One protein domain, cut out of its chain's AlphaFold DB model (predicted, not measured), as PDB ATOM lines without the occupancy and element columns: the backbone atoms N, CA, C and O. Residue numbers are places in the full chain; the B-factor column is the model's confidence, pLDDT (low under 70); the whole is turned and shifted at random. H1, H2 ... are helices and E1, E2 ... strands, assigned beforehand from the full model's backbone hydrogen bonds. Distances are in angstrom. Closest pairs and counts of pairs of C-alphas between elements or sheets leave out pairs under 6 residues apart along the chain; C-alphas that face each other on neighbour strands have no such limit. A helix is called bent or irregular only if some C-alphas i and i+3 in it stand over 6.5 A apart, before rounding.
ATOM      1  N   SER A   8      75.202 139.043 176.930       75.00
ATOM      2  CA  SER A   8      76.134 138.088 177.544       75.00
ATOM      3  C   SER A   8      76.877 137.243 176.500       75.00
ATOM      4  O   SER A   8      78.061 136.974 176.670       75.00
ATOM      5  N   LYS A   9      76.221 136.861 175.394       76.62
ATOM      6  CA  LYS A   9      76.862 136.103 174.303       76.62
ATOM      7  C   LYS A   9      77.911 136.932 173.565       76.62
ATOM      8  O   LYS A   9      78.991 136.418 173.299       76.62
ATOM      9  N   TYR A  10      77.618 138.199 173.271       80.56
ATOM     10  CA  TYR A  10      78.588 139.098 172.636       80.56
ATOM     11  C   TYR A  10      79.781 139.402 173.554       80.56
ATOM     12  O   TYR A  10      80.909 139.445 173.076       80.56
ATOM     13  N   LEU A  11      79.557 139.526 174.868       82.94
ATOM     14  CA  LEU A  11      80.628 139.707 175.854       82.94
ATOM     15  C   LEU A  11      81.560 138.483 175.927       82.94
ATOM     16  O   LEU A  11      82.775 138.634 175.887       82.94
ATOM     17  N   LEU A  12      80.998 137.270 175.987       86.12
ATOM     18  CA  LEU A  12      81.764 136.015 175.972       86.12
ATOM     19  C   LEU A  12      82.589 135.857 174.688       86.12
ATOM     20  O   LEU A  12      83.747 135.449 174.753       86.12
ATOM     21  N   TYR A  13      82.016 136.221 173.537       86.81
ATOM     22  CA  TYR A  13      82.734 136.221 172.260       86.81
ATOM     23  C   TYR A  13      83.893 137.225 172.245       86.81
ATOM     24  O   TYR A  13      85.003 136.853 171.875       86.81
ATOM     25  N   ALA A  14      83.669 138.460 172.705       88.56
ATOM     26  CA  ALA A  14      84.707 139.491 172.757       88.56
ATOM     27  C   ALA A  14      85.856 139.125 173.716       88.56
ATOM     28  O   ALA A  14      87.023 139.350 173.403       88.56
ATOM     29  N   ILE A  15      85.552 138.506 174.863       92.19
ATOM     30  CA  ILE A  15      86.575 137.993 175.789       92.19
ATOM     31  C   ILE A  15      87.373 136.857 175.136       92.19
ATOM     32  O   ILE A  15      88.598 136.834 175.242       92.19
ATOM     33  N   GLY A  16      86.699 135.941 174.433       93.44
ATOM     34  CA  GLY A  16      87.360 134.871 173.686       93.44
ATOM     35  C   GLY A  16      88.326 135.403 172.625       93.44
ATOM     36  O   GLY A  16      89.440 134.899 172.508       93.44
ATOM     37  N   GLU A  17      87.936 136.456 171.905       94.88
ATOM     38  CA  GLU A  17      88.771 137.115 170.897       94.88
ATOM     39  C   GLU A  17      89.999 137.797 171.517       94.88
ATOM     40  O   GLU A  17      91.114 137.601 171.037       94.88
ATOM     41  N   ILE A  18      89.836 138.507 172.638       94.94
ATOM     42  CA  ILE A  18      90.963 139.105 173.371       94.94
ATOM     43  C   ILE A  18      91.942 138.024 173.843       94.94
ATOM     44  O   ILE A  18      93.148 138.173 173.661       94.94
ATOM     45  N   ILE A  19      91.446 136.922 174.412       95.50
ATOM     46  CA  ILE A  19      92.293 135.808 174.863       95.50
ATOM     47  C   ILE A  19      93.060 135.202 173.680       95.50
ATOM     48  O   ILE A  19      94.261 134.964 173.793       95.50
ATOM     49  N   LEU A  20      92.401 135.001 172.536       95.94
ATOM     50  CA  LEU A  20      93.034 134.509 171.308       95.94
ATOM     51  C   LEU A  20      94.142 135.445 170.808       95.94
ATOM     52  O   LEU A  20      95.234 134.978 170.486       95.94
ATOM     53  N   VAL A  21      93.893 136.756 170.793       96.56
ATOM     54  CA  VAL A  21      94.890 137.763 170.401       96.56
ATOM     55  C   VAL A  21      96.073 137.771 171.371       96.56
ATOM     56  O   VAL A  21      97.222 137.765 170.933       96.56
ATOM     57  N   VAL A  22      95.818 137.722 172.681       97.19
ATOM     58  CA  VAL A  22      96.870 137.682 173.709       97.19
ATOM     59  C   VAL A  22      97.727 136.424 173.566       97.19
ATOM     60  O   VAL A  22      98.951 136.526 173.578       97.19
ATOM     61  N   ILE A  23      97.117 135.251 173.363       97.69
ATOM     62  CA  ILE A  23      97.853 134.006 173.098       97.69
ATOM     63  C   ILE A  23      98.709 134.149 171.832       97.69
ATOM     64  O   ILE A  23      99.879 133.770 171.847       97.69
ATOM     65  N   GLY A  24      98.165 134.744 170.766       97.56
ATOM     66  CA  GLY A  24      98.909 135.013 169.534       97.56
ATOM     67  C   GLY A  24     100.149 135.883 169.765       97.56
ATOM     68  O   GLY A  24     101.241 135.529 169.320       97.56
ATOM     69  N   ILE A  25     100.007 136.980 170.517       97.12
ATOM     70  CA  ILE A  25     101.117 137.884 170.861       97.12
ATOM     71  C   ILE A  25     102.157 137.171 171.731       97.12
ATOM     72  O   ILE A  25     103.354 137.293 171.476       97.12
ATOM     73  N   LEU A  26     101.724 136.402 172.732       97.56
ATOM     74  CA  LEU A  26     102.633 135.674 173.618       97.56
ATOM     75  C   LEU A  26     103.431 134.606 172.865       97.56
ATOM     76  O   LEU A  26     104.633 134.487 173.086       97.56
ATOM     77  N   ILE A  27     102.799 133.861 171.951       96.69
ATOM     78  CA  ILE A  27     103.501 132.887 171.103       96.69
ATOM     79  C   ILE A  27     104.501 133.604 170.192       96.69
ATOM     80  O   ILE A  27     105.651 133.176 170.107       96.69
ATOM     81  N   ALA A  28     104.106 134.710 169.553       96.44
ATOM     82  CA  ALA A  28     105.007 135.492 168.705       96.44
ATOM     83  C   ALA A  28     106.231 136.005 169.487       96.44
ATOM     84  O   ALA A  28     107.363 135.883 169.013       96.44
ATOM     85  N   LEU A  29     106.016 136.510 170.706       96.00
ATOM     86  CA  LEU A  29     107.086 136.945 171.601       96.00
ATOM     87  C   LEU A  29     107.999 135.780 171.999       96.00
ATOM     88  O   LEU A  29     109.219 135.919 171.950       96.00
ATOM     89  N   GLN A  30     107.436 134.619 172.347       93.94
ATOM     90  CA  GLN A  30     108.232 133.447 172.717       93.94
ATOM     91  C   GLN A  30     109.077 132.917 171.557       93.94
ATOM     92  O   GLN A  30     110.250 132.610 171.752       93.94
ATOM     93  N   VAL A  31     108.528 132.858 170.340       95.69
ATOM     94  CA  VAL A  31     109.290 132.459 169.146       95.69
ATOM     95  C   VAL A  31     110.436 133.437 168.880       95.69
ATOM     96  O   VAL A  31     111.544 133.010 168.553       95.69
ATOM     97  N   ASN A  32     110.194 134.740 169.052       94.62
ATOM     98  CA  ASN A  32     111.236 135.752 168.909       94.62
ATOM     99  C   ASN A  32     112.340 135.591 169.970       94.62
ATOM    100  O   ASN A  32     113.517 135.565 169.619       94.62
ATOM    101  N   ASN A  33     111.968 135.396 171.238       93.44
ATOM    102  CA  ASN A  33     112.925 135.176 172.324       93.44
ATOM    103  C   ASN A  33     113.765 133.913 172.093       93.44
ATOM    104  O   ASN A  33     114.985 133.966 172.207       93.44
ATOM    105  N   TRP A  34     113.147 132.807 171.667       93.94
ATOM    106  CA  TRP A  34     113.863 131.565 171.366       93.94
ATOM    107  C   TRP A  34     114.881 131.727 170.225       93.94
ATOM    108  O   TRP A  34     115.994 131.194 170.281       93.94
ATOM    109  N   LYS A  35     114.528 132.494 169.185       94.50
ATOM    110  CA  LYS A  35     115.448 132.821 168.089       94.50
ATOM    111  C   LYS A  35     116.646 133.639 168.586       94.50
ATOM    112  O   LYS A  35     117.776 133.326 168.202       94.50
ATOM    113  N   GLU A  36     116.415 134.649 169.422       91.62
ATOM    114  CA  GLU A  36     117.484 135.478 169.989       91.62
ATOM    115  C   GLU A  36     118.378 134.685 170.955       91.62
ATOM    116  O   GLU A  36     119.600 134.755 170.840       91.62
ATOM    117  N   GLU A  37     117.812 133.834 171.818       90.81
ATOM    118  CA  GLU A  37     118.579 132.943 172.703       90.81
ATOM    119  C   GLU A  37     119.476 131.981 171.916       90.81
ATOM    120  O   GLU A  37     120.657 131.815 172.232       90.81
ATOM    121  N   ARG A  38     118.960 131.375 170.837       91.88
ATOM    122  CA  ARG A  38     119.761 130.500 169.968       91.88
ATOM    123  C   ARG A  38     120.917 131.262 169.314       91.88
ATOM    124  O   ARG A  38     122.027 130.728 169.199       91.88
ATOM    125  N   LYS A  39     120.666 132.494 168.868       91.25
ATOM    126  CA  LYS A  39     121.685 133.361 168.266       91.25
ATOM    127  C   LYS A  39     122.758 133.730 169.292       91.25
ATOM    128  O   LYS A  39     123.940 133.558 168.998       91.25
ATOM    129  N   ALA A  40     122.359 134.130 170.499       89.69
ATOM    130  CA  ALA A  40     123.268 134.413 171.606       89.69
ATOM    131  C   ALA A  40     124.124 133.189 171.966       89.69
ATOM    132  O   ALA A  40     125.342 133.301 172.071       89.69
ATOM    133  N   ARG A  41     123.524 131.993 172.037       91.31
ATOM    134  CA  ARG A  41     124.258 130.753 172.327       91.31
ATOM    135  C   ARG A  41     125.274 130.392 171.246       91.31
ATOM    136  O   ARG A  41     126.345 129.884 171.554       91.31
ATOM    137  N   THR A  42     124.949 130.649 169.980       93.69
ATOM    138  CA  THR A  42     125.887 130.420 168.869       93.69
ATOM    139  C   THR A  42     127.092 131.351 168.981       93.69
ATOM    140  O   THR A  42     128.226 130.903 168.837       93.69
ATOM    141  N   LEU A  43     126.853 132.628 169.289       91.50
ATOM    142  CA  LEU A  43     127.918 133.608 169.506       91.50
ATOM    143  C   LEU A  43     128.795 133.243 170.709       91.50
ATOM    144  O   LEU A  43     130.015 133.323 170.608       91.50
ATOM    145  N   GLU A  44     128.192 132.791 171.811       92.50
ATOM    146  CA  GLU A  44     128.917 132.315 172.992       92.50
ATOM    147  C   GLU A  44     129.863 131.153 172.652       92.50
ATOM    148  O   GLU A  44     131.021 131.166 173.059       92.50
ATOM    149  N   ILE A  45     129.400 130.165 171.876       94.81
ATOM    150  CA  ILE A  45     130.231 129.021 171.469       94.81
ATOM    151  C   ILE A  45     131.416 129.485 170.618       94.81
ATOM    152  O   ILE A  45     132.550 129.128 170.924       94.81
ATOM    153  N   VAL A  46     131.173 130.316 169.600       94.62
ATOM    154  CA  VAL A  46     132.237 130.841 168.726       94.62
ATOM    155  C   VAL A  46     133.266 131.639 169.530       94.62
ATOM    156  O   VAL A  46     134.470 131.490 169.330       94.62
ATOM    157  N   LEU A  47     132.807 132.462 170.475       93.31
ATOM    158  CA  LEU A  47     133.681 133.207 171.375       93.31
ATOM    159  C   LEU A  47     134.564 132.269 172.212       93.31
ATOM    160  O   LEU A  47     135.773 132.478 172.296       93.31
ATOM    161  N   LEU A  48     133.978 131.234 172.818       95.06
ATOM    162  CA  LEU A  48     134.710 130.263 173.634       95.06
ATOM    163  C   LEU A  48     135.706 129.438 172.808       95.06
ATOM    164  O   LEU A  48     136.799 129.142 173.289       95.06
ATOM    165  N   GLU A  49     135.365 129.091 171.566       97.12
ATOM    166  CA  GLU A  49     136.280 128.421 170.635       97.12
ATOM    167  C   GLU A  49     137.481 129.303 170.284       97.12
ATOM    168  O   GLU A  49     138.618 128.825 170.293       97.12
ATOM    169  N   ASN A  50     137.249 130.595 170.044       96.12
ATOM    170  CA  ASN A  50     138.316 131.557 169.779       96.12
ATOM    171  C   ASN A  50     139.211 131.769 171.008       96.12
ATOM    172  O   ASN A  50     140.428 131.684 170.881       96.12
ATOM    173  N   LEU A  51     138.636 131.928 172.209       96.12
ATOM    174  CA  LEU A  51     139.412 132.018 173.454       96.12
ATOM    175  C   LEU A  51     140.263 130.765 173.675       96.12
ATOM    176  O   LEU A  51     141.436 130.851 174.025       96.12
ATOM    177  N   LYS A  52     139.697 129.579 173.430       97.31
ATOM    178  CA  LYS A  52     140.441 128.320 173.524       97.31
ATOM    179  C   LYS A  52     141.605 128.276 172.533       97.31
ATOM    180  O   LYS A  52     142.675 127.774 172.880       97.31
ATOM    181  N   LYS A  53     141.401 128.751 171.303       97.62
ATOM    182  CA  LYS A  53     142.448 128.811 170.280       97.62
ATOM    183  C   LYS A  53     143.574 129.754 170.705       97.62
ATOM    184  O   LYS A  53     144.726 129.334 170.659       97.62
ATOM    185  N   ASP A  54     143.233 130.952 171.170       96.94
ATOM    186  CA  ASP A  54     144.186 131.940 171.682       96.94
ATOM    187  C   ASP A  54     145.032 131.345 172.823       96.94
ATOM    188  O   ASP A  54     146.254 131.281 172.719       96.94
ATOM    189  N   LEU A  55     144.392 130.748 173.837       96.56
ATOM    190  CA  LEU A  55     145.085 130.089 174.956       96.56
ATOM    191  C   LEU A  55     145.962 128.900 174.525       96.56
ATOM    192  O   LEU A  55     146.967 128.586 175.168       96.56
ATOM    193  N   THR A  56     145.586 128.206 173.448       96.62
ATOM    194  CA  THR A  56     146.394 127.106 172.901       96.62
ATOM    195  C   THR A  56     147.675 127.638 172.264       96.62
ATOM    196  O   THR A  56     148.729 127.031 172.447       96.62
ATOM    197  N   LEU A  57     147.602 128.766 171.550       95.56
ATOM    198  CA  LEU A  57     148.776 129.438 170.992       95.56
ATOM    199  C   LEU A  57     149.676 129.977 172.109       95.56
ATOM    200  O   LEU A  57     150.864 129.669 172.117       95.56
ATOM    201  N   ASP A  58     149.096 130.634 173.116       95.62
ATOM    202  CA  ASP A  58     149.835 131.110 174.296       95.62
ATOM    203  C   ASP A  58     150.595 129.975 174.988       95.62
ATOM    204  O   ASP A  58     151.753 130.116 175.373       95.62
ATOM    205  N   THR A  59     149.965 128.805 175.111       94.31
ATOM    206  CA  THR A  59     150.605 127.623 175.698       94.31
ATOM    207  C   THR A  59     151.816 127.164 174.880       94.31
ATOM    208  O   THR A  59     152.812 126.727 175.459       94.31
ATOM    209  N   LEU A  60     151.757 127.232 173.548       94.00
ATOM    210  CA  LEU A  60     152.888 126.867 172.690       94.00
ATOM    211  C   LEU A  60     154.051 127.849 172.862       94.00
ATOM    212  O   LEU A  60     155.184 127.407 173.067       94.00
ATOM    213  N   ASP A  61     153.764 129.148 172.861       91.25
ATOM    214  CA  ASP A  61     154.774 130.204 172.976       91.25
ATOM    215  C   ASP A  61     155.439 130.205 174.360       91.25
ATOM    216  O   ASP A  61     156.665 130.255 174.482       91.25
ATOM    217  N   ILE A  62     154.652 130.026 175.424       91.69
ATOM    218  CA  ILE A  62     155.179 129.896 176.788       91.69
ATOM    219  C   ILE A  62     156.076 128.657 176.908       91.69
ATOM    220  O   ILE A  62     157.162 128.730 177.484       91.69
ATOM    221  N   ASN A  63     155.669 127.514 176.348       92.00
ATOM    222  CA  ASN A  63     156.489 126.300 176.388       92.00
ATOM    223  C   ASN A  63     157.792 126.445 175.593       92.00
ATOM    224  O   ASN A  63     158.820 125.889 175.993       92.00
ATOM    225  N   PHE A  64     157.770 127.201 174.493       89.75
ATOM    226  CA  PHE A  64     158.981 127.575 173.775       89.75
ATOM    227  C   PHE A  64     159.923 128.358 174.697       89.75
ATOM    228  O   PHE A  64     161.069 127.936 174.880       89.75
ATOM    229  N   ASN A  65     159.435 129.401 175.375       89.25
ATOM    230  CA  ASN A  65     160.254 130.195 176.294       89.25
ATOM    231  C   ASN A  65     160.809 129.359 177.458       89.25
ATOM    232  O   ASN A  65     162.008 129.407 177.734       89.25
ATOM    233  N   ILE A  66     159.987 128.509 178.084       91.12
ATOM    234  CA  ILE A  66     160.421 127.598 179.160       91.12
ATOM    235  C   ILE A  66     161.584 126.705 178.698       91.12
ATOM    236  O   ILE A  66     162.560 126.509 179.430       91.12
ATOM    237  N   LYS A  67     161.520 126.177 177.470       91.88
ATOM    238  CA  LYS A  67     162.587 125.336 176.909       91.88
ATOM    239  C   LYS A  67     163.900 126.109 176.732       91.88
ATOM    240  O   LYS A  67     164.969 125.565 177.027       91.88
ATOM    241  N   TYR A  68     163.840 127.360 176.279       89.00
ATOM    242  CA  TYR A  68     165.034 128.199 176.147       89.00
ATOM    243  C   TYR A  68     165.602 128.602 177.503       89.00
ATOM    244  O   TYR A  68     166.803 128.448 177.704       89.00
ATOM    245  N   HIS A  69     164.763 128.982 178.470       88.38
ATOM    246  CA  HIS A  69     165.224 129.234 179.836       88.38
ATOM    247  C   HIS A  69     165.940 128.023 180.436       88.38
ATOM    248  O   HIS A  69     166.994 128.177 181.046       88.38
ATOM    249  N   SER A  70     165.427 126.808 180.218       91.94
ATOM    250  CA  SER A  70     166.103 125.582 180.655       91.94
ATOM    251  C   SER A  70     167.497 125.436 180.028       91.94
ATOM    252  O   SER A  70     168.468 125.123 180.721       91.94
ATOM    253  N   THR A  71     167.617 125.745 178.732       90.50
ATOM    254  CA  THR A  71     168.906 125.767 178.025       90.50
ATOM    255  C   THR A  71     169.848 126.816 178.618       90.50
ATOM    256  O   THR A  71     170.987 126.492 178.943       90.50
ATOM    257  N   PHE A  72     169.373 128.046 178.831       88.56
ATOM    258  CA  PHE A  72     170.170 129.134 179.403       88.56
ATOM    259  C   PHE A  72     170.677 128.789 180.801       88.56
ATOM    260  O   PHE A  72     171.870 128.901 181.056       88.56
ATOM    261  N   ILE A  73     169.813 128.259 181.671       90.31
ATOM    262  CA  ILE A  73     170.188 127.828 183.025       90.31
ATOM    263  C   ILE A  73     171.269 126.741 182.977       90.31
ATOM    264  O   ILE A  73     172.179 126.730 183.808       90.31
ATOM    265  N   ASN A  74     171.180 125.802 182.033       93.50
ATOM    266  CA  ASN A  74     172.175 124.744 181.899       93.50
ATOM    267  C   ASN A  74     173.544 125.292 181.469       93.50
ATOM    268  O   ASN A  74     174.563 124.936 182.061       93.50
ATOM    269  N   GLU A  75     173.572 126.171 180.469       88.12
ATOM    270  CA  GLU A  75     174.816 126.764 179.965       88.12
ATOM    271  C   GLU A  75     175.415 127.767 180.959       88.12
ATOM    272  O   GLU A  75     176.628 127.783 181.161       88.12
ATOM    273  N   GLU A  76     174.576 128.516 181.677       87.31
ATOM    274  CA  GLU A  76     174.997 129.385 182.777       87.31
ATOM    275  C   GLU A  76     175.660 128.584 183.903       87.31
ATOM    276  O   GLU A  76     176.711 128.981 184.398       87.31
ATOM    277  N   LYS A  77     175.113 127.418 184.273       90.44
ATOM    278  CA  LYS A  77     175.740 126.536 185.273       90.44
ATOM    279  C   LYS A  77     177.107 126.032 184.822       90.44
ATOM    280  O   LYS A  77     178.031 125.995 185.631       90.44
ATOM    281  N   LYS A  78     177.256 125.649 183.549       88.12
ATOM    282  CA  LYS A  78     178.562 125.242 183.007       88.12
ATOM    283  C   LYS A  78     179.564 126.392 183.048       88.12
ATOM    284  O   LYS A  78     180.698 126.184 183.471       88.12
ATOM    285  N   LEU A  79     179.133 127.590 182.644       83.50
ATOM    286  CA  LEU A  79     179.954 128.796 182.691       83.50
ATOM    287  C   LEU A  79     180.380 129.123 184.118       83.50
ATOM    288  O   LEU A  79     181.565 129.318 184.360       83.50
ATOM    289  N   LEU A  80     179.442 129.122 185.063       85.19
ATOM    290  CA  LEU A  80     179.734 129.377 186.467       85.19
ATOM    291  C   LEU A  80     180.751 128.370 187.009       85.19
ATOM    292  O   LEU A  80     181.755 128.784 187.576       85.19
ATOM    293  N   ASN A  81     180.535 127.073 186.770       86.56
ATOM    294  CA  ASN A  81     181.455 126.027 187.214       86.56
ATOM    295  C   ASN A  81     182.874 126.248 186.674       86.56
ATOM    296  O   ASN A  81     183.831 126.119 187.434       86.56
ATOM    297  N   PHE A  82     183.007 126.610 185.393       80.06
ATOM    298  CA  PHE A  82     184.299 126.934 184.791       80.06
ATOM    299  C   PHE A  82     184.948 128.153 185.460       80.06
ATOM    300  O   PHE A  82     186.081 128.052 185.922       80.06
ATOM    301  N   LEU A  83     184.215 129.263 185.588       75.75
ATOM    302  CA  LEU A  83     184.722 130.505 186.184       75.75
ATOM    303  C   LEU A  83     185.124 130.355 187.661       75.75
ATOM    304  O   LEU A  83     185.923 131.143 188.156       75.75
ATOM    305  N   THR A  84     184.562 129.373 188.369       81.12
ATOM    306  CA  THR A  84     184.903 129.068 189.769       81.12
ATOM    307  C   THR A  84     185.958 127.973 189.933       81.12
ATOM    308  O   THR A  84     186.287 127.623 191.064       81.12
ATOM    309  N   SER A  85     186.442 127.388 188.838       78.75
ATOM    310  CA  SER A  85     187.454 126.328 188.863       78.75
ATOM    311  C   SER A  85     188.862 126.884 188.653       78.75
ATOM    312  O   SER A  85     189.024 127.943 188.057       78.75
ATOM    313  N   ASP A  86     189.880 126.120 189.053       77.94
ATOM    314  CA  ASP A  86     191.290 126.428 188.763       77.94
ATOM    315  C   ASP A  86     191.711 125.993 187.340       77.94
ATOM    316  O   ASP A  86     192.897 125.832 187.058       77.94
ATOM    317  N   LEU A  87     190.750 125.709 186.451       69.31
ATOM    318  CA  LEU A  87     191.035 125.257 185.091       69.31
ATOM    319  C   LEU A  87     191.318 126.446 184.171       69.31
ATOM    320  O   LEU A  87     190.539 127.393 184.110       69.31
ATOM    321  N   ASP A  88     192.358 126.323 183.349       65.81
ATOM    322  CA  ASP A  88     192.667 127.315 182.311       65.81
ATOM    323  C   ASP A  88     191.660 127.284 181.141       65.81
ATOM    324  O   ASP A  88     191.533 128.253 180.393       65.81
ATOM    325  N   TYR A  89     190.936 126.169 180.969       68.31
ATOM    326  CA  TYR A  89     189.937 125.957 179.915       68.31
ATOM    327  C   TYR A  89     188.728 125.149 180.424       68.31
ATOM    328  O   TYR A  89     188.864 124.334 181.341       68.31
ATOM    329  N   PRO A  90     187.525 125.330 179.841       67.25
ATOM    330  CA  PRO A  90     186.328 124.664 180.335       67.25
ATOM    331  C   PRO A  90     186.381 123.151 180.094       67.25
ATOM    332  O   PRO A  90     186.687 122.686 178.996       67.25
ATOM    333  N   ALA A  91     186.014 122.372 181.115       75.25
ATOM    334  CA  ALA A  91     185.983 120.907 181.047       75.25
ATOM    335  C   ALA A  91     184.929 120.353 180.065       75.25
ATOM    336  O   ALA A  91     185.018 119.209 179.624       75.25
ATOM    337  N   THR A  92     183.918 121.156 179.724       78.31
ATOM    338  CA  THR A  92     182.856 120.818 178.768       78.31
ATOM    339  C   THR A  92     182.615 121.982 177.822       78.31
ATOM    340  O   THR A  92     182.808 123.127 178.216       78.31
ATOM    341  N   VAL A  93     182.110 121.714 176.615       82.12
ATOM    342  CA  VAL A  93     181.696 122.779 175.688       82.12
ATOM    343  C   VAL A  93     180.578 123.620 176.315       82.12
ATOM    344  O   VAL A  93     179.582 123.077 176.811       82.12
ATOM    345  N   ILE A  94     180.771 124.940 176.275       78.50
ATOM    346  CA  ILE A  94     179.853 125.956 176.792       78.50
ATOM    347  C   ILE A  94     179.339 126.775 175.618       78.50
ATOM    348  O   ILE A  94     180.122 127.295 174.822       78.50
ATOM    349  N   ASP A  95     178.025 126.925 175.534       80.88
ATOM    350  CA  ASP A  95     177.418 127.912 174.658       80.88
ATOM    351  C   ASP A  95     177.370 129.270 175.367       80.88
ATOM    352  O   ASP A  95     176.451 129.562 176.131       80.88
ATOM    353  N   TYR A  96     178.374 130.113 175.120       75.81
ATOM    354  CA  TYR A  96     178.485 131.418 175.777       75.81
ATOM    355  C   TYR A  96     177.312 132.359 175.472       75.81
ATOM    356  O   TYR A  96     176.937 133.142 176.339       75.81
ATOM    357  N   ASN A  97     176.681 132.256 174.297       76.62
ATOM    358  CA  ASN A  97     175.508 133.078 173.978       76.62
ATOM    359  C   ASN A  97     174.322 132.682 174.866       76.62
ATOM    360  O   ASN A  97     173.660 133.536 175.447       76.62
ATOM    361  N   ALA A  98     174.091 131.377 175.022       80.88
ATOM    362  CA  ALA A  98     173.058 130.864 175.915       80.88
ATOM    363  C   ALA A  98     173.379 131.143 177.397       80.88
ATOM    364  O   ALA A  98     172.482 131.496 178.158       80.88
ATOM    365  N   ALA A  99     174.649 131.036 177.800       82.81
ATOM    366  CA  ALA A  99     175.088 131.274 179.175       82.81
ATOM    367  C   ALA A  99     174.983 132.750 179.598       82.81
ATOM    368  O   ALA A  99     174.651 133.048 180.747       82.81
ATOM    369  N   LEU A 100     175.234 133.682 178.673       77.25
ATOM    370  CA  LEU A 100     175.052 135.116 178.913       77.25
ATOM    371  C   LEU A 100     173.577 135.538 178.875       77.25
ATOM    372  O   LEU A 100     173.263 136.616 179.365       77.25
ATOM    373  N   THR A 101     172.682 134.644 178.431       71.81
ATOM    374  CA  THR A 101     171.227 134.830 178.318       71.81
ATOM    375  C   THR A 101     170.841 135.830 177.225       71.81
ATOM    376  O   THR A 101     171.369 136.932 177.158       71.81
ATOM    377  N   THR A 102     169.865 135.478 176.390       70.19
ATOM    378  CA  THR A 102     169.196 136.436 175.496       70.19
ATOM    379  C   THR A 102     167.827 136.764 176.088       70.19
ATOM    380  O   THR A 102     167.155 135.828 176.534       70.19
ATOM    381  N   PRO A 103     167.389 138.038 176.102       72.50
ATOM    382  CA  PRO A 103     166.038 138.377 176.533       72.50
ATOM    383  C   PRO A 103     165.011 137.591 175.716       72.50
ATOM    384  O   PRO A 103     165.030 137.626 174.484       72.50
ATOM    385  N   LEU A 104     164.135 136.863 176.406       79.12
ATOM    386  CA  LEU A 104     162.942 136.283 175.804       79.12
ATOM    387  C   LEU A 104     161.784 137.230 176.076       79.12
ATOM    388  O   LEU A 104     161.702 137.819 177.148       79.12
ATOM    389  N   ILE A 105     160.909 137.376 175.091       83.38
ATOM    390  CA  ILE A 105     159.700 138.183 175.218       83.38
ATOM    391  C   ILE A 105     158.527 137.213 175.288       83.38
ATOM    392  O   ILE A 105     158.465 136.245 174.525       83.38
ATOM    393  N   ILE A 106     157.590 137.469 176.197       88.81
ATOM    394  CA  ILE A 106     156.285 136.816 176.187       88.81
ATOM    395  C   ILE A 106     155.283 137.687 175.429       88.81
ATOM    396  O   ILE A 106     155.155 138.889 175.674       88.81
ATOM    397  N   VAL A 107     154.545 137.075 174.512       87.62
ATOM    398  CA  VAL A 107     153.408 137.693 173.828       87.62
ATOM    399  C   VAL A 107     152.201 136.805 174.084       87.62
ATOM    400  O   VAL A 107     152.318 135.586 174.024       87.62
ATOM    401  N   LEU A 108     151.068 137.419 174.418       93.00
ATOM    402  CA  LEU A 108     149.825 136.711 174.710       93.00
ATOM    403  C   LEU A 108     148.731 137.138 173.729       93.00
ATOM    404  O   LEU A 108     148.615 138.315 173.372       93.00
ATOM    405  N   HIS A 109     147.927 136.176 173.293       93.38
ATOM    406  CA  HIS A 109     146.858 136.336 172.323       93.38
ATOM    407  C   HIS A 109     145.589 136.816 173.036       93.38
ATOM    408  O   HIS A 109     144.727 136.051 173.454       93.38
ATOM    409  N   GLU A 110     145.464 138.134 173.189       92.31
ATOM    410  CA  GLU A 110     144.358 138.746 173.945       92.31
ATOM    411  C   GLU A 110     143.225 139.259 173.052       92.31
ATOM    412  O   GLU A 110     142.245 139.809 173.550       92.31
ATOM    413  N   SER A 111     143.336 139.098 171.731       91.69
ATOM    414  CA  SER A 111     142.424 139.730 170.768       91.69
ATOM    415  C   SER A 111     140.960 139.350 171.001       91.69
ATOM    416  O   SER A 111     140.081 140.216 170.983       91.69
ATOM    417  N   THR A 112     140.683 138.077 171.292       93.31
ATOM    418  CA  THR A 112     139.322 137.606 171.555       93.31
ATOM    419  C   THR A 112     138.778 138.166 172.866       93.31
ATOM    420  O   THR A 112     137.623 138.587 172.923       93.31
ATOM    421  N   PHE A 113     139.603 138.225 173.913       92.94
ATOM    422  CA  PHE A 113     139.200 138.786 175.202       92.94
ATOM    423  C   PHE A 113     139.010 140.307 175.145       92.94
ATOM    424  O   PHE A 113     138.027 140.823 175.669       92.94
ATOM    425  N   ALA A 114     139.880 141.029 174.438       90.75
ATOM    426  CA  ALA A 114     139.720 142.460 174.192       90.75
ATOM    427  C   ALA A 114     138.429 142.748 173.409       90.75
ATOM    428  O   ALA A 114     137.685 143.671 173.737       90.75
ATOM    429  N   ASN A 115     138.110 141.922 172.405       88.25
ATOM    430  CA  ASN A 115     136.828 142.007 171.710       88.25
ATOM    431  C   ASN A 115     135.653 141.727 172.653       88.25
ATOM    432  O   ASN A 115     134.655 142.438 172.581       88.25
ATOM    433  N   LEU A 116     135.755 140.748 173.553       87.50
ATOM    434  CA  LEU A 116     134.721 140.483 174.557       87.50
ATOM    435  C   LEU A 116     134.490 141.689 175.480       87.50
ATOM    436  O   LEU A 116     133.340 142.047 175.702       87.50
ATOM    437  N   GLN A 117     135.552 142.331 175.979       84.19
ATOM    438  CA  GLN A 117     135.433 143.511 176.848       84.19
ATOM    439  C   GLN A 117     134.756 144.701 176.152       84.19
ATOM    440  O   GLN A 117     134.025 145.452 176.793       84.19
ATOM    441  N   ASN A 118     134.993 144.866 174.848       79.88
ATOM    442  CA  ASN A 118     134.414 145.949 174.049       79.88
ATOM    443  C   ASN A 118     132.982 145.659 173.554       79.88
ATOM    444  O   ASN A 118     132.339 146.555 173.011       79.88
ATOM    445  N   ASN A 119     132.491 144.426 173.708       71.31
ATOM    446  CA  ASN A 119     131.155 143.989 173.293       71.31
ATOM    447  C   ASN A 119     130.272 143.635 174.510       71.31
ATOM    448  O   ASN A 119     130.668 143.798 175.662       71.31
ATOM    449  N   ASP A 120     129.039 143.180 174.257       68.44
ATOM    450  CA  ASP A 120     128.029 142.923 175.289       68.44
ATOM    451  C   ASP A 120     128.518 142.000 176.423       68.44
ATOM    452  O   ASP A 120     128.763 140.804 176.248       68.44
ATOM    453  N   ILE A 121     128.513 142.553 177.641       58.88
ATOM    454  CA  ILE A 121     128.887 141.916 178.920       58.88
ATOM    455  C   ILE A 121     128.049 140.645 179.205       58.88
ATOM    456  O   ILE A 121     128.385 139.842 180.076       58.88
ATOM    457  N   GLY A 122     126.949 140.429 178.478       71.88
ATOM    458  CA  GLY A 122     126.024 139.307 178.644       71.88
ATOM    459  C   GLY A 122     126.313 138.045 177.821       71.88
ATOM    460  O   GLY A 122     125.609 137.061 178.026       71.88
ATOM    461  N   ILE A 123     127.303 138.036 176.916       83.44
ATOM    462  CA  ILE A 123     127.494 136.912 175.969       83.44
ATOM    463  C   ILE A 123     127.834 135.588 176.680       83.44
ATOM    464  O   ILE A 123     127.336 134.534 176.291       83.44
ATOM    465  N   LEU A 124     128.663 135.622 177.730       89.31
ATOM    466  CA  LEU A 124     129.078 134.420 178.467       89.31
ATOM    467  C   LEU A 124     128.064 134.045 179.550       89.31
ATOM    468  O   LEU A 124     128.143 134.540 180.669       89.31
ATOM    469  N   THR A 125     127.140 133.135 179.268       90.12
ATOM    470  CA  THR A 125     126.050 132.745 180.181       90.12
ATOM    471  C   THR A 125     126.535 132.109 181.489       90.12
ATOM    472  O   THR A 125     125.904 132.273 182.533       90.12
ATOM    473  N   ASN A 126     127.678 131.413 181.469       92.44
ATOM    474  CA  ASN A 126     128.275 130.829 182.668       92.44
ATOM    475  C   ASN A 126     129.095 131.875 183.444       92.44
ATOM    476  O   ASN A 126     130.241 132.165 183.100       92.44
ATOM    477  N   ASN A 127     128.521 132.396 184.531       91.19
ATOM    478  CA  ASN A 127     129.161 133.407 185.376       91.19
ATOM    479  C   ASN A 127     130.474 132.937 186.023       91.19
ATOM    480  O   ASN A 127     131.386 133.742 186.175       91.19
ATOM    481  N   SER A 128     130.593 131.654 186.389       94.69
ATOM    482  CA  SER A 128     131.841 131.127 186.960       94.69
ATOM    483  C   SER A 128     132.956 131.168 185.922       94.69
ATOM    484  O   SER A 128     133.999 131.762 186.163       94.69
ATOM    485  N   LEU A 129     132.692 130.618 184.733       93.56
ATOM    486  CA  LEU A 129     133.649 130.607 183.629       93.56
ATOM    487  C   LEU A 129     134.031 132.028 183.201       93.56
ATOM    488  O   LEU A 129     135.196 132.309 182.948       93.56
ATOM    489  N   ARG A 130     133.052 132.935 183.152       91.62
ATOM    490  CA  ARG A 130     133.280 134.352 182.866       91.62
ATOM    491  C   ARG A 130     134.272 134.964 183.856       91.62
ATOM    492  O   ARG A 130     135.226 135.601 183.428       91.62
ATOM    493  N   ASN A 131     134.072 134.738 185.154       91.81
ATOM    494  CA  ASN A 131     134.964 135.253 186.192       91.81
ATOM    495  C   ASN A 131     136.371 134.650 186.097       91.81
ATOM    496  O   ASN A 131     137.349 135.370 186.292       91.81
ATOM    497  N   ASP A 132     136.482 133.360 185.771       94.81
ATOM    498  CA  ASP A 132     137.773 132.693 185.584       94.81
ATOM    499  C   ASP A 132     138.540 133.277 184.387       94.81
ATOM    500  O   ASP A 132     139.725 133.591 184.510       94.81
ATOM    501  N   ILE A 133     137.852 133.500 183.260       94.00
ATOM    502  CA  ILE A 133     138.415 134.149 182.065       94.00
ATOM    503  C   ILE A 133     138.862 135.577 182.395       94.00
ATOM    504  O   ILE A 133     140.004 135.936 182.113       94.00
ATOM    505  N   SER A 134     138.005 136.380 183.033       92.31
ATOM    506  CA  SER A 134     138.356 137.750 183.429       92.31
ATOM    507  C   SER A 134     139.570 137.773 184.351       92.31
ATOM    508  O   SER A 134     140.525 138.495 184.089       92.31
ATOM    509  N   ARG A 135     139.607 136.923 185.385       94.38
ATOM    510  CA  ARG A 135     140.753 136.849 186.301       94.38
ATOM    511  C   ARG A 135     142.043 136.463 185.576       94.38
ATOM    512  O   ARG A 135     143.102 136.992 185.915       94.38
ATOM    513  N   PHE A 136     141.975 135.543 184.616       95.25
ATOM    514  CA  PHE A 136     143.130 135.164 183.808       95.25
ATOM    515  C   PHE A 136     143.711 136.363 183.054       95.25
ATOM    516  O   PHE A 136     144.883 136.685 183.240       95.25
ATOM    517  N   TYR A 137     142.900 137.056 182.262       94.38
ATOM    518  CA  TYR A 137     143.401 138.143 181.424       94.38
ATOM    519  C   TYR A 137     143.701 139.425 182.212       94.38
ATOM    520  O   TYR A 137     144.746 140.036 182.007       94.38
ATOM    521  N   ASP A 138     142.849 139.805 183.164       92.19
ATOM    522  CA  ASP A 138     143.033 141.053 183.910       92.19
ATOM    523  C   ASP A 138     144.254 140.976 184.835       92.19
ATOM    524  O   ASP A 138     145.038 141.925 184.923       92.19
ATOM    525  N   PHE A 139     144.443 139.837 185.514       93.94
ATOM    526  CA  PHE A 139     145.513 139.668 186.494       93.94
ATOM    527  C   PHE A 139     146.695 138.859 185.959       93.94
ATOM    528  O   PHE A 139     147.807 139.378 185.921       93.94
ATOM    529  N   PHE A 140     146.489 137.596 185.577       92.56
ATOM    530  CA  PHE A 140     147.609 136.694 185.280       92.56
ATOM    531  C   PHE A 140     148.360 137.098 184.009       92.56
ATOM    532  O   PHE A 140     149.585 137.197 184.048       92.56
ATOM    533  N   SER A 141     147.641 137.393 182.922       93.56
ATOM    534  CA  SER A 141     148.234 137.849 181.659       93.56
ATOM    535  C   SER A 141     149.005 139.163 181.835       93.56
ATOM    536  O   SER A 141     150.167 139.286 181.439       93.56
ATOM    537  N   THR A 142     148.395 140.144 182.507       91.81
ATOM    538  CA  THR A 142     149.046 141.424 182.817       91.81
ATOM    539  C   THR A 142     150.293 141.236 183.678       91.81
ATOM    540  O   THR A 142     151.341 141.812 183.387       91.81
ATOM    541  N   ALA A 143     150.197 140.427 184.737       92.00
ATOM    542  CA  ALA A 143     151.302 140.201 185.658       92.00
ATOM    543  C   ALA A 143     152.487 139.525 184.962       92.00
ATOM    544  O   ALA A 143     153.613 139.992 185.121       92.00
ATOM    545  N   ILE A 144     152.249 138.472 184.172       89.94
ATOM    546  CA  ILE A 144     153.341 137.742 183.520       89.94
ATOM    547  C   ILE A 144     154.021 138.581 182.437       89.94
ATOM    548  O   ILE A 144     155.245 138.621 182.411       89.94
ATOM    549  N   LYS A 145     153.270 139.339 181.620       91.12
ATOM    550  CA  LYS A 145     153.862 140.275 180.647       91.12
ATOM    551  C   LYS A 145     154.769 141.289 181.330       91.12
ATOM    552  O   LYS A 145     155.886 141.508 180.883       91.12
ATOM    553  N   LYS A 146     154.309 141.864 182.444       89.75
ATOM    554  CA  LYS A 146     155.100 142.834 183.201       89.75
ATOM    555  C   LYS A 146     156.364 142.209 183.786       89.75
ATOM    556  O   LYS A 146     157.412 142.839 183.780       89.75
ATOM    557  N   ILE A 147     156.263 140.987 184.306       86.50
ATOM    558  CA  ILE A 147     157.402 140.280 184.896       86.50
ATOM    559  C   ILE A 147     158.439 139.927 183.830       86.50
ATOM    560  O   ILE A 147     159.611 140.220 184.023       86.50
ATOM    561  N   GLU A 148     158.013 139.333 182.721       84.94
ATOM    562  CA  GLU A 148     158.920 138.812 181.693       84.94
ATOM    563  C   GLU A 148     159.490 139.920 180.798       84.94
ATOM    564  O   GLU A 148     160.675 139.901 180.481       84.94
ATOM    565  N   ASN A 149     158.675 140.909 180.417       87.81
ATOM    566  CA  ASN A 149     159.074 141.901 179.415       87.81
ATOM    567  C   ASN A 149     159.544 143.229 180.018       87.81
ATOM    568  O   ASN A 149     160.397 143.885 179.427       87.81
ATOM    569  N   ASP A 150     158.985 143.644 181.162       84.12
ATOM    570  CA  ASP A 150     159.197 145.003 181.684       84.12
ATOM    571  C   ASP A 150     160.146 145.051 182.890       84.12
ATOM    572  O   ASP A 150     160.555 146.144 183.292       84.12
ATOM    573  N   LEU A 151     160.479 143.914 183.521       77.38
ATOM    574  CA  LEU A 151     161.362 143.901 184.690       77.38
ATOM    575  C   LEU A 151     162.839 143.726 184.291       77.38
ATOM    576  O   LEU A 151     163.246 142.629 183.902       77.38
ATOM    577  N   PRO A 152     163.701 144.734 184.550       64.06
ATOM    578  CA  PRO A 152     165.132 144.666 184.235       64.06
ATOM    579  C   PRO A 152     165.884 143.568 184.993       64.06
ATOM    580  O   PRO A 152     166.993 143.205 184.621       64.06
ATOM    581  N   ALA A 153     165.300 143.029 186.069       61.19
ATOM    582  CA  ALA A 153     165.887 141.933 186.837       61.19
ATOM    583  C   ALA A 153     166.131 140.669 185.988       61.19
ATOM    584  O   ALA A 153     166.976 139.852 186.354       61.19
ATOM    585  N   TYR A 154     165.439 140.533 184.850       61.50
ATOM    586  CA  TYR A 154     165.636 139.449 183.887       61.50
ATOM    587  C   TYR A 154     166.596 139.808 182.742       61.50
ATOM    588  O   TYR A 154     167.052 138.914 182.027       61.50
ATOM    589  N   GLU A 155     167.031 141.071 182.623       65.25
ATOM    590  CA  GLU A 155     168.102 141.496 181.710       65.25
ATOM    591  C   GLU A 155     169.493 141.144 182.262       65.25
ATOM    592  O   GLU A 155     170.395 141.975 182.409       65.25
ATOM    593  N   THR A 156     169.697 139.866 182.580       69.62
ATOM    594  CA  THR A 156     170.960 139.416 183.173       69.62
ATOM    595  C   THR A 156     172.137 139.523 182.205       69.62
ATOM    596  O   THR A 156     173.269 139.623 182.666       69.62
ATOM    597  N   TYR A 157     171.891 139.600 180.893       69.19
ATOM    598  CA  TYR A 157     172.922 139.793 179.872       69.19
ATOM    599  C   TYR A 157     173.760 141.046 180.119       69.19
ATOM    600  O   TYR A 157     174.978 140.963 180.265       69.19
ATOM    601  N   ASN A 158     173.105 142.203 180.242       69.38
ATOM    602  CA  ASN A 158     173.779 143.488 180.430       69.38
ATOM    603  C   ASN A 158     174.545 143.537 181.759       69.38
ATOM    604  O   ASN A 158     175.590 144.180 181.854       69.38
ATOM    605  N   VAL A 159     174.054 142.821 182.774       73.81
ATOM    606  CA  VAL A 159     174.717 142.706 184.076       73.81
ATOM    607  C   VAL A 159     175.913 141.760 184.013       73.81
ATOM    608  O   VAL A 159     176.955 142.081 184.571       73.81
ATOM    609  N   LYS A 160     175.795 140.606 183.346       72.81
ATOM    610  CA  LYS A 160     176.823 139.553 183.293       72.81
ATOM    611  C   LYS A 160     177.940 139.873 182.300       72.81
ATOM    612  O   LYS A 160     179.097 139.548 182.568       72.81
ATOM    613  N   LEU A 161     177.622 140.528 181.183       71.12
ATOM    614  CA  LEU A 161     178.553 140.781 180.082       71.12
ATOM    615  C   LEU A 161     179.831 141.529 180.521       71.12
ATOM    616  O   LEU A 161     180.913 141.066 180.160       71.12
ATOM    617  N   PRO A 162     179.786 142.606 181.332       70.06
ATOM    618  CA  PRO A 162     181.001 143.286 181.786       70.06
ATOM    619  C   PRO A 162     181.894 142.409 182.672       70.06
ATOM    620  O   PRO A 162     183.117 142.480 182.568       70.06
ATOM    621  N   TYR A 163     181.307 141.558 183.524       66.81
ATOM    622  CA  TYR A 163     182.077 140.606 184.332       66.81
ATOM    623  C   TYR A 163     182.704 139.532 183.450       66.81
ATOM    624  O   TYR A 163     183.870 139.207 183.640       66.81
ATOM    625  N   PHE A 164     181.973 139.031 182.453       68.50
ATOM    626  CA  PHE A 164     182.526 138.092 181.485       68.50
ATOM    627  C   PHE A 164     183.704 138.718 180.730       68.50
ATOM    628  O   PHE A 164     184.800 138.174 180.768       68.50
ATOM    629  N   LEU A 165     183.537 139.914 180.155       65.12
ATOM    630  CA  LEU A 165     184.592 140.617 179.411       65.12
ATOM    631  C   LEU A 165     185.805 141.023 180.270       65.12
ATOM    632  O   LEU A 165     186.891 141.258 179.736       65.12
ATOM    633  N   LYS A 166     185.652 141.090 181.600       64.19
ATOM    634  CA  LYS A 166     186.770 141.301 182.530       64.19
ATOM    635  C   LYS A 166     187.723 140.103 182.560       64.19
ATOM    636  O   LYS A 166     188.932 140.304 182.596       64.19
ATOM    637  N   TYR A 167     187.190 138.882 182.559       61.19
ATOM    638  CA  TYR A 167     187.984 137.649 182.669       61.19
ATOM    639  C   TYR A 167     188.241 136.981 181.314       61.19
ATOM    640  O   TYR A 167     189.203 136.233 181.173       61.19
ATOM    641  N   CYS A 168     187.423 137.298 180.310       60.62
ATOM    642  CA  CYS A 168     187.429 136.707 178.982       60.62
ATOM    643  C   CYS A 168     187.626 137.762 177.897       60.62
ATOM    644  O   CYS A 168     186.864 138.723 177.813       60.62
ATOM    645  N   LYS A 169     188.584 137.551 176.992       58.91
ATOM    646  CA  LYS A 169     188.610 138.251 175.702       58.91
ATOM    647  C   LYS A 169     187.882 137.414 174.660       58.91
ATOM    648  O   LYS A 169     188.101 136.206 174.578       58.91
ATOM    649  N   LEU A 170     187.026 138.064 173.874       55.81
ATOM    650  CA  LEU A 170     186.509 137.476 172.642       55.81
ATOM    651  C   LEU A 170     187.692 137.292 171.687       55.81
ATOM    652  O   LEU A 170     188.488 138.220 171.532       55.81
ATOM    653  N   ASP A 171     187.825 136.110 171.087       56.50
ATOM    654  CA  ASP A 171     188.818 135.886 170.036       56.50
ATOM    655  C   ASP A 171     188.561 136.877 168.884       56.50
ATOM    656  O   ASP A 171     187.508 136.806 168.248       56.50
ATOM    657  N   PRO A 172     189.488 137.810 168.604       53.56
ATOM    658  CA  PRO A 172     189.309 138.813 167.557       53.56
ATOM    659  C   PRO A 172     189.298 138.208 166.146       53.56
ATOM    660  O   PRO A 172     188.932 138.896 165.199       53.56
ATOM    661  N   ASN A 173     189.706 136.943 165.997       53.47
ATOM    662  CA  ASN A 173     189.644 136.204 164.737       53.47
ATOM    663  C   ASN A 173     188.392 135.328 164.633       53.47
ATOM    664  O   ASN A 173     188.204 134.658 163.613       53.47
ATOM    665  N   ALA A 174     187.555 135.289 165.672       51.38
ATOM    666  CA  ALA A 174     186.293 134.588 165.583       51.38
ATOM    667  C   ALA A 174     185.368 135.340 164.611       51.38
ATOM    668  O   ALA A 174     185.311 136.572 164.636       51.38
ATOM    669  N   PRO A 175     184.680 134.620 163.709       52.00
ATOM    670  CA  PRO A 175     183.846 135.252 162.700       52.00
ATOM    671  C   PRO A 175     182.752 136.104 163.362       52.00
ATOM    672  O   PRO A 175     182.076 135.668 164.294       52.00
ATOM    673  N   GLU A 176     182.590 137.339 162.889       47.78
ATOM    674  CA  GLU A 176     181.594 138.279 163.402       47.78
ATOM    675  C   GLU A 176     180.197 137.832 162.940       47.78
ATOM    676  O   GLU A 176     179.943 137.676 161.744       47.78
ATOM    677  N   MET A 177     179.286 137.562 163.879       49.25
ATOM    678  CA  MET A 177     177.947 137.080 163.540       49.25
ATOM    679  C   MET A 177     177.074 138.258 163.086       49.25
ATOM    680  O   MET A 177     176.615 139.054 163.907       49.25
ATOM    681  N   ILE A 178     176.808 138.374 161.781       47.16
ATOM    682  CA  ILE A 178     175.891 139.388 161.236       47.16
ATOM    683  C   ILE A 178     174.443 138.915 161.446       47.16
ATOM    684  O   ILE A 178     173.777 138.414 160.539       47.16
ATOM    685  N   LEU A 179     173.966 139.062 162.684       44.31
ATOM    686  CA  LEU A 179     172.594 138.747 163.107       44.31
ATOM    687  C   LEU A 179     171.572 139.830 162.738       44.31
ATOM    688  O   LEU A 179     170.371 139.617 162.867       44.31
ATOM    689  N   SER A 180     172.035 140.995 162.285       47.62
ATOM    690  CA  SER A 180     171.178 142.122 161.898       47.62
ATOM    691  C   SER A 180     170.460 141.915 160.561       47.62
ATOM    692  O   SER A 180     169.585 142.710 160.222       47.62
ATOM    693  N   ASN A 181     170.806 140.863 159.809       45.88
ATOM    694  CA  ASN A 181     170.162 140.513 158.548       45.88
ATOM    695  C   ASN A 181     169.637 139.059 158.582       45.88
ATOM    696  O   ASN A 181     170.448 138.135 158.510       45.88
ATOM    697  N   PRO A 182     168.308 138.847 158.648       48.12
ATOM    698  CA  PRO A 182     167.678 137.520 158.668       48.12
ATOM    699  C   PRO A 182     167.956 136.658 157.429       48.12
ATOM    700  O   PRO A 182     167.825 135.436 157.493       48.12
ATOM    701  N   ASP A 183     168.348 137.281 156.315       52.81
ATOM    702  CA  ASP A 183     168.701 136.597 155.067       52.81
ATOM    703  C   ASP A 183     170.185 136.198 155.009       52.81
ATOM    704  O   ASP A 183     170.647 135.620 154.018       52.81
ATOM    705  N   SER A 184     170.974 136.517 156.044       54.81
ATOM    706  CA  SER A 184     172.371 136.101 156.089       54.81
ATOM    707  C   SER A 184     172.446 134.577 156.207       54.81
ATOM    708  O   SER A 184     171.729 133.942 156.984       54.81
ATOM    709  N   LYS A 185     173.345 133.958 155.433       51.59
ATOM    710  CA  LYS A 185     173.597 132.510 155.535       51.59
ATOM    711  C   LYS A 185     174.079 132.113 156.932       51.59
ATOM    712  O   LYS A 185     173.918 130.960 157.315       51.59
ATOM    713  N   ASP A 186     174.615 133.073 157.678       43.69
ATOM    714  CA  ASP A 186     175.103 132.918 159.042       43.69
ATOM    715  C   ASP A 186     173.964 132.885 160.074       43.69
ATOM    716  O   ASP A 186     174.133 132.293 161.137       43.69
ATOM    717  N   TYR A 187     172.783 133.435 159.750       44.53
ATOM    718  CA  TYR A 187     171.618 133.476 160.644       44.53
ATOM    719  C   TYR A 187     171.091 132.072 160.995       44.53
ATOM    720  O   TYR A 187     170.634 131.841 162.114       44.53
ATOM    721  N   TYR A 188     171.207 131.110 160.069       42.56
ATOM    722  CA  TYR A 188     170.750 129.723 160.248       42.56
ATOM    723  C   TYR A 188     171.877 128.678 160.167       42.56
ATOM    724  O   TYR A 188     171.585 127.497 159.989       42.56
ATOM    725  N   ASN A 189     173.156 129.066 160.267       45.59
ATOM    726  CA  ASN A 189     174.273 128.132 160.085       45.59
ATOM    727  C   ASN A 189     174.579 127.320 161.367       45.59
ATOM    728  O   ASN A 189     175.119 127.881 162.324       45.59
ATOM    729  N   PRO A 190     174.314 125.997 161.398       38.78
ATOM    730  CA  PRO A 190     174.569 125.160 162.571       38.78
ATOM    731  C   PRO A 190     176.057 124.828 162.783       38.78
ATOM    732  O   PRO A 190     176.413 124.324 163.845       38.78
ATOM    733  N   GLU A 191     176.927 125.095 161.801       36.88
ATOM    734  CA  GLU A 191     178.375 124.836 161.872       36.88
ATOM    735  C   GLU A 191     179.194 126.044 162.355       36.88
ATOM    736  O   GLU A 191     180.424 125.973 162.446       36.88
ATOM    737  N   PHE A 192     178.544 127.168 162.673       43.28
ATOM    738  CA  PHE A 192     179.245 128.376 163.097       43.28
ATOM    739  C   PHE A 192     179.972 128.153 164.433       43.28
ATOM    740  O   PHE A 192     179.359 127.904 165.475       43.28
ATOM    741  N   LYS A 193     181.307 128.255 164.419       44.19
ATOM    742  CA  LYS A 193     182.131 128.170 165.630       44.19
ATOM    743  C   LYS A 193     182.082 129.506 166.372       44.19
ATOM    744  O   LYS A 193     182.633 130.497 165.908       44.19
ATOM    745  N   LYS A 194     181.399 129.502 167.518       43.94
ATOM    746  CA  LYS A 194     181.207 130.654 168.413       43.94
ATOM    747  C   LYS A 194     182.531 131.139 169.010       43.94
ATOM    748  O   LYS A 194     183.442 130.339 169.209       43.94
ATOM    749  N   ASN A 195     182.597 132.434 169.329       42.09
ATOM    750  CA  ASN A 195     183.717 133.073 170.024       42.09
ATOM    751  C   ASN A 195     184.141 132.236 171.244       42.09
ATOM    752  O   ASN A 195     183.318 131.958 172.119       42.09
ATOM    753  N   TYR A 196     185.413 131.847 171.316       47.47
ATOM    754  CA  TYR A 196     185.976 131.212 172.507       47.47
ATOM    755  C   TYR A 196     186.577 132.297 173.403       47.47
ATOM    756  O   TYR A 196     187.241 133.216 172.923       47.47
ATOM    757  N   CYS A 197     186.302 132.210 174.705       45.56
ATOM    758  CA  CYS A 197     186.922 133.068 175.706       45.56
ATOM    759  C   CYS A 197     188.411 132.721 175.835       45.56
ATOM    760  O   CYS A 197     188.754 131.565 176.080       45.56
ATOM    761  N   ILE A 198     189.278 133.725 175.701       54.12
ATOM    762  CA  ILE A 198     190.687 133.639 176.096       54.12
ATOM    763  C   ILE A 198     190.806 134.314 177.462       54.12
ATOM    764  O   ILE A 198     190.508 135.507 177.590       54.12
ATOM    765  N   THR A 199     191.199 133.557 178.482       46.47
ATOM    766  CA  THR A 199     191.447 134.074 179.831       46.47
ATOM    767  C   THR A 199     192.598 135.081 179.812       46.47
ATOM    768  O   THR A 199     193.603 134.894 179.124       46.47
ATOM    769  N   GLN A 200     192.436 136.201 180.520       46.75
ATOM    770  CA  GLN A 200     193.520 137.176 180.672       46.75
ATOM    771  C   GLN A 200     194.518 136.654 181.718       46.75
ATOM    772  O   GLN A 200     194.138 136.488 182.874       46.75
TER     773      GLN A 200
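What this domain is: This is residues 8 to 200 of the 201 residues of an uncharacterized protein of Psychroserpens burtonensis (UniProt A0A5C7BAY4). One very long helix, H1, makes nearly the whole length of this rod; the rest of the printed part folds back along its later portion, while residues 8 to 39 of H1 stick out free as a bare arm. After H1 the backbone turns, passes the short H2, runs back to H3, and turns again so that the bent H4 and then H5 head toward the end where H1 finishes; there the small hairpin E1 and E2 sits, and residues 180 to 185 stand free in the loop between its strands. The printed part has 193 residues, with five named helices followed by two named strands, and is mostly helix; the sheet, order E1 - E2, is antiparallel. The whole is extended, with a radius of gyration of the C-alphas of 31.7 A and spans of 117 by 34 by 23 A.

Where its parts are: Find C-alpha 8 at (76.134, 138.088, 177.544); from there H1, residues 8 to 83, runs 109.2 A to C-alpha 83 at (184.722, 130.505, 186.184). Next come H2, residues 96 to 100, and H3, residues 111 to 118, which is 10.7 A long. H4, residues 127 to 150, was assigned as one helix by its hydrogen bonds but is bent, with C-alphas 138 and 141 6.5 A apart. Its arms are H4a, residues 127 to 138, 15.9 A, and H4b, residues 141 to 150, 13.1 A, at a shallow tilt of 11 degrees. H5, residues 156 to 167, spans 17.1 A and is irregular, but only just: C-alphas 159 and 162 are 6.7 A apart. E1 is residues 168 to 170, and E2, residues 197 to 199, ends with C-alpha 199 at (191.447, 134.074, 179.831).

How they stand to each other: Look along H1 first: with residues 47 to 54 alone it touches H3, closest at the C-alphas of Leu 51 and Thr 112, 5.9 A, at a steep tilt of 44 degrees, opposite ways. With residues 71 to 79 alone it touches H2, closest at the C-alphas of Glu 76 and Ala 99, 4.1 A. H3 and H4a are close but not clearly touching, the C-alphas of Phe 113 and Tyr 137 being 7.5 A apart. H1 is apart from H4a, H4b and H5. H5 touches H2 with residues 156 to 161 alone, closest at the C-alphas of Leu 100 and Tyr 157, 5.2 A. In the hairpin E1 and E2, N 169 and O 198 are within hydrogen-bond range at 2.9 A. Every O i to N i+4 pair is within that range in H1, H2, H3, H4a and H4b, and 5 of 8 in H5.

The domain as a whole: The C-alphas of Ser 8 and Gln 200, the two farthest apart, are 117.4 A from each other, and the printed part has no cut. The links from H1 to H2, 12 residues, and from E1 to E2, 26 residues, are long. The mean pLDDT of the printed part is 79.7; look for values under 70 at residues 87 to 90, 120 to 121, 152 to 158 and 163 to 200.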